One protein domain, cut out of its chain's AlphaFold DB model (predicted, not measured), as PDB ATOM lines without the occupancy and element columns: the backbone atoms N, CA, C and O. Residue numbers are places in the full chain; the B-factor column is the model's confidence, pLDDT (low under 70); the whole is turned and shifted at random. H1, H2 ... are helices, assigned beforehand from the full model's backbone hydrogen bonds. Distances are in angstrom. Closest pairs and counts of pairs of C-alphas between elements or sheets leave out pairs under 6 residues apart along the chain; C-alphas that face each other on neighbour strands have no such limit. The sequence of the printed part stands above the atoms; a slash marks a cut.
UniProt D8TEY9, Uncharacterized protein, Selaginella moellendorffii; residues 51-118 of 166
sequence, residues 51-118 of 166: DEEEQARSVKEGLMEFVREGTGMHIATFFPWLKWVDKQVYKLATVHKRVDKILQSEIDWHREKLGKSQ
ATOM      1  N   ASP A  51     163.703   9.247  84.155       65.06
ATOM      2  CA  ASP A  51     163.658   7.824  84.489       65.06
ATOM      3  C   ASP A  51     163.208   7.582  85.942       65.06
ATOM      4  O   ASP A  51     162.455   6.647  86.213       65.06
ATOM      5  N   GLU A  52     163.594   8.458  86.879       63.78
ATOM      6  CA  GLU A  52     163.176   8.385  88.288       63.78
ATOM      7  C   GLU A  52     161.680   8.679  88.472       63.78
ATOM      8  O   GLU A  52     161.007   8.041  89.286       63.78
ATOM      9  N   GLU A  53     161.144   9.635  87.708       67.12
ATOM     10  CA  GLU A  53     159.719   9.975  87.733       67.12
ATOM     11  C   GLU A  53     158.868   8.831  87.163       67.12
ATOM     12  O   GLU A  53     157.843   8.459  87.742       67.12
ATOM     13  N   GLU A  54     159.317   8.226  86.061       71.75
ATOM     14  CA  GLU A  54     158.636   7.090  85.439       71.75
ATOM     15  C   GLU A  54     158.676   5.840  86.328       71.75
ATOM     16  O   GLU A  54     157.663   5.149  86.485       71.75
ATOM     17  N   GLN A  55     159.799   5.595  87.008       69.38
ATOM     18  CA  GLN A  55     159.905   4.528  87.998       69.38
ATOM     19  C   GLN A  55     158.951   4.754  89.178       69.38
ATOM     20  O   GLN A  55     158.189   3.849  89.524       69.38
ATOM     21  N   ALA A  56     158.930   5.955  89.764       72.00
ATOM     22  CA  ALA A  56     158.034   6.286  90.875       72.00
ATOM     23  C   ALA A  56     156.556   6.126  90.484       72.00
ATOM     24  O   ALA A  56     155.747   5.595  91.253       72.00
ATOM     25  N   ARG A  57     156.208   6.519  89.256       77.00
ATOM     26  CA  ARG A  57     154.865   6.348  88.707       77.00
ATOM     27  C   ARG A  57     154.488   4.874  88.556       77.00
ATOM     28  O   ARG A  57     153.405   4.483  88.985       77.00
ATOM     29  N   SER A  58     155.392   4.058  88.020       77.81
ATOM     30  CA  SER A  58     155.197   2.611  87.861       77.81
ATOM     31  C   SER A  58     154.996   1.904  89.207       77.81
ATOM     32  O   SER A  58     154.078   1.093  89.357       77.81
ATOM     33  N   VAL A  59     155.782   2.268  90.228       76.62
ATOM     34  CA  VAL A  59     155.610   1.744  91.593       76.62
ATOM     35  C   VAL A  59     154.243   2.123  92.155       76.62
ATOM     36  O   VAL A  59     153.532   1.269  92.690       76.62
ATOM     37  N   LYS A  60     153.853   3.394  92.011       80.38
ATOM     38  CA  LYS A  60     152.557   3.886  92.479       80.38
ATOM     39  C   LYS A  60     151.401   3.146  91.825       80.38
ATOM     40  O   LYS A  60     150.481   2.719  92.521       80.38
ATOM     41  N   GLU A  61     151.439   2.993  90.509       83.31
ATOM     42  CA  GLU A  61     150.404   2.287  89.756       83.31
ATOM     43  C   GLU A  61     150.316   0.817  90.182       83.31
ATOM     44  O   GLU A  61     149.216   0.327  90.437       83.31
ATOM     45  N   GLY A  62     151.456   0.143  90.371       81.62
ATOM     46  CA  GLY A  62     151.500  -1.232  90.871       81.62
ATOM     47  C   GLY A  62     150.903  -1.385  92.272       81.62
ATOM     48  O   GLY A  62     150.110  -2.297  92.506       81.62
ATOM     49  N   LEU A  63     151.226  -0.477  93.197       80.31
ATOM     50  CA  LEU A  63     150.704  -0.523  94.564       80.31
ATOM     51  C   LEU A  63     149.214  -0.162  94.627       80.31
ATOM     52  O   LEU A  63     148.447  -0.798  95.348       80.31
ATOM     53  N   MET A  64     148.777   0.829  93.851       82.44
ATOM     54  CA  MET A  64     147.368   1.216  93.787       82.44
ATOM     55  C   MET A  64     146.523   0.114  93.136       82.44
ATOM     56  O   MET A  64     145.405  -0.151  93.581       82.44
ATOM     57  N   GLU A  65     147.070  -0.579  92.134       83.69
ATOM     58  CA  GLU A  65     146.459  -1.783  91.582       83.69
ATOM     59  C   GLU A  65     146.403  -2.902  92.630       83.69
ATOM     60  O   GLU A  65     145.355  -3.524  92.776       83.69
ATOM     61  N   PHE A  66     147.457  -3.107  93.427       81.12
ATOM     62  CA  PHE A  66     147.462  -4.115  94.493       81.12
ATOM     63  C   PHE A  66     146.358  -3.865  95.519       81.12
ATOM     64  O   PHE A  66     145.599  -4.776  95.835       81.12
ATOM     65  N   VAL A  67     146.229  -2.624  95.996       80.56
ATOM     66  CA  VAL A  67     145.178  -2.240  96.946       80.56
ATOM     67  C   VAL A  67     143.799  -2.437  96.326       80.56
ATOM     68  O   VAL A  67     142.914  -2.990  96.974       80.56
ATOM     69  N   ARG A  68     143.605  -2.030  95.066       81.75
ATOM     70  CA  ARG A  68     142.317  -2.188  94.381       81.75
ATOM     71  C   ARG A  68     141.916  -3.653  94.250       81.75
ATOM     72  O   ARG A  68     140.773  -3.982  94.541       81.75
ATOM     73  N   GLU A  69     142.830  -4.507  93.793       78.25
ATOM     74  CA  GLU A  69     142.529  -5.927  93.616       78.25
ATOM     75  C   GLU A  69     142.397  -6.629  94.976       78.25
ATOM     76  O   GLU A  69     141.426  -7.339  95.179       78.25
ATOM     77  N   GLY A  70     143.295  -6.372  95.933       73.31
ATOM     78  CA  GLY A  70     143.312  -7.037  97.242       73.31
ATOM     79  C   GLY A  70     142.193  -6.619  98.202       73.31
ATOM     80  O   GLY A  70     141.873  -7.368  99.120       73.31
ATOM     81  N   THR A  71     141.573  -5.453  97.991       74.62
ATOM     82  CA  THR A  71     140.382  -5.016  98.753       74.62
ATOM     83  C   THR A  71     139.081  -5.575  98.151       74.62
ATOM     84  O   THR A  71     137.998  -5.387  98.705       74.62
ATOM     85  N   GLY A  72     139.156  -6.270  97.011       72.12
ATOM     86  CA  GLY A  72     138.013  -6.933  96.395       72.12
ATOM     87  C   GLY A  72     137.521  -8.132  97.213       72.12
ATOM     88  O   GLY A  72     138.294  -8.862  97.829       72.12
ATOM     89  N   MET A  73     136.208  -8.377  97.196       65.56
ATOM     90  CA  MET A  73     135.658  -9.627  97.722       65.56
ATOM     91  C   MET A  73     135.967 -10.766  96.743       65.56
ATOM     92  O   MET A  73     135.261 -10.949  95.751       65.56
ATOM     93  N   HIS A  74     137.021 -11.532  97.020       69.62
ATOM     94  CA  HIS A  74     137.378 -12.702  96.220       69.62
ATOM     95  C   HIS A  74     136.536 -13.912  96.624       69.62
ATOM     96  O   HIS A  74     136.550 -14.352  97.776       69.62
ATOM     97  N   ILE A  75     135.837 -14.501  95.653       67.50
ATOM     98  CA  ILE A  75     135.033 -15.718  95.848       67.50
ATOM     99  C   ILE A  75     135.944 -16.869  96.288       67.50
ATOM    100  O   ILE A  75     135.557 -17.692  97.117       67.50
ATOM    101  N   ALA A  76     137.184 -16.883  95.796       66.62
ATOM    102  CA  ALA A  76     138.209 -17.841  96.184       66.62
ATOM    103  C   ALA A  76     138.594 -17.798  97.673       66.62
ATOM    104  O   ALA A  76     139.039 -18.818  98.204       66.62
ATOM    105  N   THR A  77     138.432 -16.652  98.345       69.38
ATOM    106  CA  THR A  77     138.697 -16.511  99.786       69.38
ATOM    107  C   THR A  77     137.615 -17.196 100.620       69.38
ATOM    108  O   THR A  77     137.909 -17.724 101.687       69.38
ATOM    109  N   PHE A  78     136.380 -17.251 100.111       75.50
ATOM    110  CA  PHE A  78     135.266 -17.944 100.765       75.50
ATOM    111  C   PHE A  78     135.179 -19.423 100.375       75.50
ATOM    112  O   PHE A  78     134.865 -20.265 101.213       75.50
ATOM    113  N   PHE A  79     135.485 -19.759  99.119       78.81
ATOM    114  CA  PHE A  79     135.388 -21.119  98.591       78.81
ATOM    115  C   PHE A  79     136.677 -21.523  97.858       78.81
ATOM    116  O   PHE A  79     136.804 -21.308  96.647       78.81
ATOM    117  N   PRO A  80     137.633 -22.170  98.555       69.62
ATOM    118  CA  PRO A  80     138.951 -22.495  98.005       69.62
ATOM    119  C   PRO A  80     138.933 -23.385  96.751       69.62
ATOM    120  O   PRO A  80     139.870 -23.338  95.955       69.62
ATOM    121  N   TRP A  81     137.876 -24.177  96.542       78.19
ATOM    122  CA  TRP A  81     137.707 -25.037  95.363       78.19
ATOM    123  C   TRP A  81     137.189 -24.297  94.112       78.19
ATOM    124  O   TRP A  81     137.231 -24.848  93.016       78.19
ATOM    125  N   LEU A  82     136.733 -23.045  94.243       74.00
ATOM    126  CA  LEU A  82     136.264 -22.188  93.139       74.00
ATOM    127  C   LEU A  82     137.348 -21.223  92.622       74.00
ATOM    128  O   LEU A  82     137.058 -20.340  91.815       74.00
ATOM    129  N   LYS A  83     138.614 -21.417  93.023       68.25
ATOM    130  CA  LYS A  83     139.765 -20.593  92.599       68.25
ATOM    131  C   LYS A  83     139.904 -20.433  91.081       68.25
ATOM    132  O   LYS A  83     140.359 -19.396  90.622       68.25
ATOM    133  N   TRP A  84     139.496 -21.434  90.305       72.69
ATOM    134  CA  TRP A  84     139.582 -21.424  88.840       72.69
ATOM    135  C   TRP A  84     138.590 -20.457  88.165       72.69
ATOM    136  O   TRP A  84     138.827 -20.041  87.032       72.69
ATOM    137  N   VAL A  85     137.501 -20.073  88.846       72.44
ATOM    138  CA  VAL A  85     136.525 -19.078  88.355       72.44
ATOM    139  C   VAL A  85     137.010 -17.653  88.631       72.44
ATOM    140  O   VAL A  85     136.671 -16.713  87.910       72.44
ATOM    141  N   ASP A  86     137.826 -17.485  89.670       72.12
ATOM    142  CA  ASP A  86     138.221 -16.182  90.179       72.12
ATOM    143  C   ASP A  86     139.448 -15.628  89.438       72.12
ATOM    144  O   ASP A  86     140.600 -15.748  89.861       72.12
ATOM    145  N   LYS A  87     139.193 -14.980  88.295       74.06
ATOM    146  CA  LYS A  87     140.226 -14.279  87.511       74.06
ATOM    147  C   LYS A  87     140.940 -13.179  88.306       74.06
ATOM    148  O   LYS A  87     142.063 -12.820  87.946       74.06
ATOM    149  N   GLN A  88     140.327 -12.650  89.370       72.44
ATOM    150  CA  GLN A  88     140.950 -11.609  90.185       72.44
ATOM    151  C   GLN A  88     142.118 -12.158  91.007       72.44
ATOM    152  O   GLN A  88     143.103 -11.451  91.182       72.44
ATOM    153  N   VAL A  89     142.087 -13.436  91.405       74.56
ATOM    154  CA  VAL A  89     143.206 -14.084  92.116       74.56
ATOM    155  C   VAL A  89     144.467 -14.125  91.254       74.56
ATOM    156  O   VAL A  89     145.560 -13.830  91.734       74.56
ATOM    157  N   TYR A  90     144.330 -14.443  89.964       77.69
ATOM    158  CA  TYR A  90     145.463 -14.438  89.035       77.69
ATOM    159  C   TYR A  90     146.033 -13.033  88.845       77.69
ATOM    160  O   TYR A  90     147.250 -12.852  88.851       77.69
ATOM    161  N   LYS A  91     145.156 -12.031  88.726       79.56
ATOM    162  CA  LYS A  91     145.567 -10.631  88.606       79.56
ATOM    163  C   LYS A  91     146.282 -10.152  89.869       79.56
ATOM    164  O   LYS A  91     147.367  -9.585  89.765       79.56
ATOM    165  N   LEU A  92     145.738 -10.456  91.045       80.38
ATOM    166  CA  LEU A  92     146.354 -10.146  92.331       80.38
ATOM    167  C   LEU A  92     147.722 -10.822  92.470       80.38
ATOM    168  O   LEU A  92     148.664 -10.173  92.905       80.38
ATOM    169  N   ALA A  93     147.876 -12.075  92.032       81.25
ATOM    170  CA  ALA A  93     149.167 -12.764  92.044       81.25
ATOM    171  C   ALA A  93     150.207 -12.087  91.131       81.25
ATOM    172  O   ALA A  93     151.373 -11.957  91.506       81.25
ATOM    173  N   THR A  94     149.810 -11.626  89.941       83.06
ATOM    174  CA  THR A  94     150.699 -10.866  89.046       83.06
ATOM    175  C   THR A  94     151.107  -9.530  89.658       83.06
ATOM    176  O   THR A  94     152.277  -9.155  89.594       83.06
ATOM    177  N   VAL A  95     150.158  -8.816  90.257       81.19
ATOM    178  CA  VAL A  95     150.402  -7.510  90.875       81.19
ATOM    179  C   VAL A  95     151.256  -7.659  92.135       81.19
ATOM    180  O   VAL A  95     152.215  -6.912  92.309       81.19
ATOM    181  N   HIS A  96     150.995  -8.682  92.949       81.44
ATOM    182  CA  HIS A  96     151.803  -9.035  94.113       81.44
ATOM    183  C   HIS A  96     153.269  -9.254  93.731       81.44
ATOM    184  O   HIS A  96     154.138  -8.648  94.340       81.44
ATOM    185  N   LYS A  97     153.555 -10.009  92.659       84.69
ATOM    186  CA  LYS A  97     154.933 -10.195  92.164       84.69
ATOM    187  C   LYS A  97     155.623  -8.885  91.769       84.69
ATOM    188  O   LYS A  97     156.833  -8.760  91.930       84.69
ATOM    189  N   ARG A  98     154.881  -7.920  91.215       80.44
ATOM    190  CA  ARG A  98     155.441  -6.603  90.864       80.44
ATOM    191  C   ARG A  98     155.789  -5.807  92.117       80.44
ATOM    192  O   ARG A  98     156.893  -5.281  92.192       80.44
ATOM    193  N   VAL A  99     154.868  -5.746  93.080       78.94
ATOM    194  CA  VAL A  99     155.080  -5.049  94.358       78.94
ATOM    195  C   VAL A  99     156.217  -5.693  95.148       78.94
ATOM    196  O   VAL A  99     157.087  -4.977  95.628       78.94
ATOM    197  N   ASP A 100     156.266  -7.024  95.206       84.62
ATOM    198  CA  ASP A 100     157.337  -7.774  95.865       84.62
ATOM    199  C   ASP A 100     158.709  -7.422  95.276       84.62
ATOM    200  O   ASP A 100     159.606  -7.022  96.008       84.62
ATOM    201  N   LYS A 101     158.846  -7.412  93.943       83.75
ATOM    202  CA  LYS A 101     160.096  -7.003  93.283       83.75
ATOM    203  C   LYS A 101     160.532  -5.580  93.655       83.75
ATOM    204  O   LYS A 101     161.725  -5.331  93.808       83.75
ATOM    205  N   ILE A 102     159.584  -4.650  93.771       78.31
ATOM    206  CA  ILE A 102     159.880  -3.266  94.159       78.31
ATOM    207  C   ILE A 102     160.386  -3.219  95.604       78.31
ATOM    208  O   ILE A 102     161.417  -2.604  95.867       78.31
ATOM    209  N   LEU A 103     159.700  -3.896  96.527       78.06
ATOM    210  CA  LEU A 103     160.100  -3.935  97.934       78.06
ATOM    211  C   LEU A 103     161.461  -4.616  98.120       78.06
ATOM    212  O   LEU A 103     162.293  -4.083  98.845       78.06
ATOM    213  N   GLN A 104     161.719  -5.723  97.416       83.19
ATOM    214  CA  GLN A 104     163.026  -6.390  97.428       83.19
ATOM    215  C   GLN A 104     164.139  -5.450  96.964       83.19
ATOM    216  O   GLN A 104     165.148  -5.318  97.649       83.19
ATOM    217  N   SER A 105     163.928  -4.716  95.864       79.81
ATOM    218  CA  SER A 105     164.938  -3.771  95.369       79.81
ATOM    219  C   SER A 105     165.272  -2.662  96.369       79.81
ATOM    220  O   SER A 105     166.406  -2.188  96.415       79.81
ATOM    221  N   GLU A 106     164.301  -2.264  97.189       76.12
ATOM    222  CA  GLU A 106     164.529  -1.266  98.222       76.12
ATOM    223  C   GLU A 106     165.247  -1.874  99.432       76.12
ATOM    224  O   GLU A 106     166.230  -1.305  99.897       76.12
ATOM    225  N   ILE A 107     164.836  -3.062  99.892       78.25
ATOM    226  CA  ILE A 107     165.516  -3.801 100.970       78.25
ATOM    227  C   ILE A 107     166.991  -4.045 100.631       78.25
ATOM    228  O   ILE A 107     167.857  -3.816 101.476       78.25
ATOM    229  N   ASP A 108     167.292  -4.460  99.399       80.44
ATOM    230  CA  ASP A 108     168.664  -4.679  98.932       80.44
ATOM    231  C   ASP A 108     169.500  -3.393  99.020       80.44
ATOM    232  O   ASP A 108     170.636  -3.413  99.503       80.44
ATOM    233  N   TRP A 109     168.915  -2.253  98.634       73.25
ATOM    234  CA  TRP A 109     169.556  -0.943  98.766       73.25
ATOM    235  C   TRP A 109     169.817  -0.567 100.234       73.25
ATOM    236  O   TRP A 109     170.903  -0.074 100.555       73.25
ATOM    237  N   HIS A 110     168.866  -0.828 101.137       70.75
ATOM    238  CA  HIS A 110     169.039  -0.595 102.577       70.75
ATOM    239  C   HIS A 110     170.151  -1.461 103.173       70.75
ATOM    240  O   HIS A 110     171.011  -0.946 103.889       70.75
ATOM    241  N   ARG A 111     170.201  -2.752 102.828       70.62
ATOM    242  CA  ARG A 111     171.260  -3.674 103.273       70.62
ATOM    243  C   ARG A 111     172.645  -3.218 102.813       70.62
ATOM    244  O   ARG A 111     173.588  -3.214 103.604       70.62
ATOM    245  N   GLU A 112     172.770  -2.766 101.566       71.31
ATOM    246  CA  GLU A 112     174.031  -2.228 101.042       71.31
ATOM    247  C   GLU A 112     174.454  -0.933 101.759       71.31
ATOM    248  O   GLU A 112     175.640  -0.721 102.032       71.31
ATOM    249  N   LYS A 113     173.492  -0.066 102.091       67.31
ATOM    250  CA  LYS A 113     173.725   1.192 102.811       67.31
ATOM    251  C   LYS A 113     174.154   0.958 104.263       67.31
ATOM    252  O   LYS A 113     175.108   1.598 104.713       67.31
ATOM    253  N   LEU A 114     173.511   0.026 104.970       63.69
ATOM    254  CA  LEU A 114     173.873  -0.368 106.337       63.69
ATOM    255  C   LEU A 114     175.277  -0.991 106.396       63.69
ATOM    256  O   LEU A 114     176.054  -0.658 107.286       63.69
ATOM    257  N   GLY A 115     175.661  -1.800 105.401       58.31
ATOM    258  CA  GLY A 115     177.008  -2.380 105.313       58.31
ATOM    259  C   GLY A 115     178.140  -1.364 105.085       58.31
ATOM    260  O   GLY A 115     179.306  -1.685 105.307       58.31
ATOM    261  N   LYS A 116     177.819  -0.135 104.650       54.28
ATOM    262  CA  LYS A 116     178.794   0.922 104.318       54.28
ATOM    263  C   LYS A 116     178.853   2.065 105.336       54.28
ATOM    264  O   LYS A 116     179.821   2.822 105.324       54.28
ATOM    265  N   SER A 117     177.848   2.220 106.198       46.94
ATOM    266  CA  SER A 117     177.765   3.329 107.152       46.94
ATOM    267  C   SER A 117     177.779   2.806 108.583       46.94
ATOM    268  O   SER A 117     176.811   2.229 109.070       46.94
ATOM    269  N   GLN A 118     178.897   3.020 109.272       45.16
ATOM    270  CA  GLN A 118     179.006   2.772 110.701       45.16
ATOM    271  C   GLN A 118     178.091   3.765 111.434       45.16
ATOM    272  O   GLN A 118     178.460   4.923 111.606       45.16
TER     273      GLN A 118
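AT A GLANCE: This is residues 51 to 118 of the 166 residues of an uncharacterized protein of Selaginella moellendorffii (UniProt D8TEY9). Two long helices, H1 and H3, run opposite ways as an open V, with the later part of H1 packed on the first half of H3 and the first residues of H1 splayed away. The four-residue H2 sits in the loop that joins them at the closed end, and residues 104 to 118, of which 104 to 114 belong to H3, stick out at the other end. The printed part has 68 residues with three named helices, in the order H1, H2, H3, and no named strand; its class is all helix. It is only just loose, close to extended, with a radius of gyration of the C-alphas of 16.2 A, and spans 52 by 25 by 16 A.

HOW THE PARTS SIT: H1, residues 51 to 70, touches H3, residues 87 to 114; their closest C-alphas, those of Phe 66 and Val 95, are 5.8 A apart. Their lines stand at a steep tilt of 46 degrees, and they run opposite ways. H2, residues 75 to 78, is apart from H1. H2 is close to H3 but not clearly touching; the closest C-alphas, those of Ala 76 and Val 89, are 7.5 A apart. In H1 and H3 every O i to N i+4 pair is within hydrogen-bond range; H2 is too short for such a pair, and its one O i to N i+3 pair is within range.

IN THESE COORDINATES: H1 begins at C-alpha 51 (163.658, 7.824, 84.489) and is 28.2 A long from first to last C-alpha. H2 measures 5.4 A. H3 runs 41.0 A, from C-alpha 87 (140.226, -14.279, 87.511) to C-alpha 114 (173.873, -0.368, 106.337).

THE WHOLE: The two C-alphas farthest apart, those of Val 85 and Gln 118, are 52.7 A apart. The printed part has no cut. The link from H1 to H2 is tight and that from H2 to H3 is short. The mean pLDDT of the printed part is 74.2; 17 residues are under 70, among them 73 to 77 and 113 to 118.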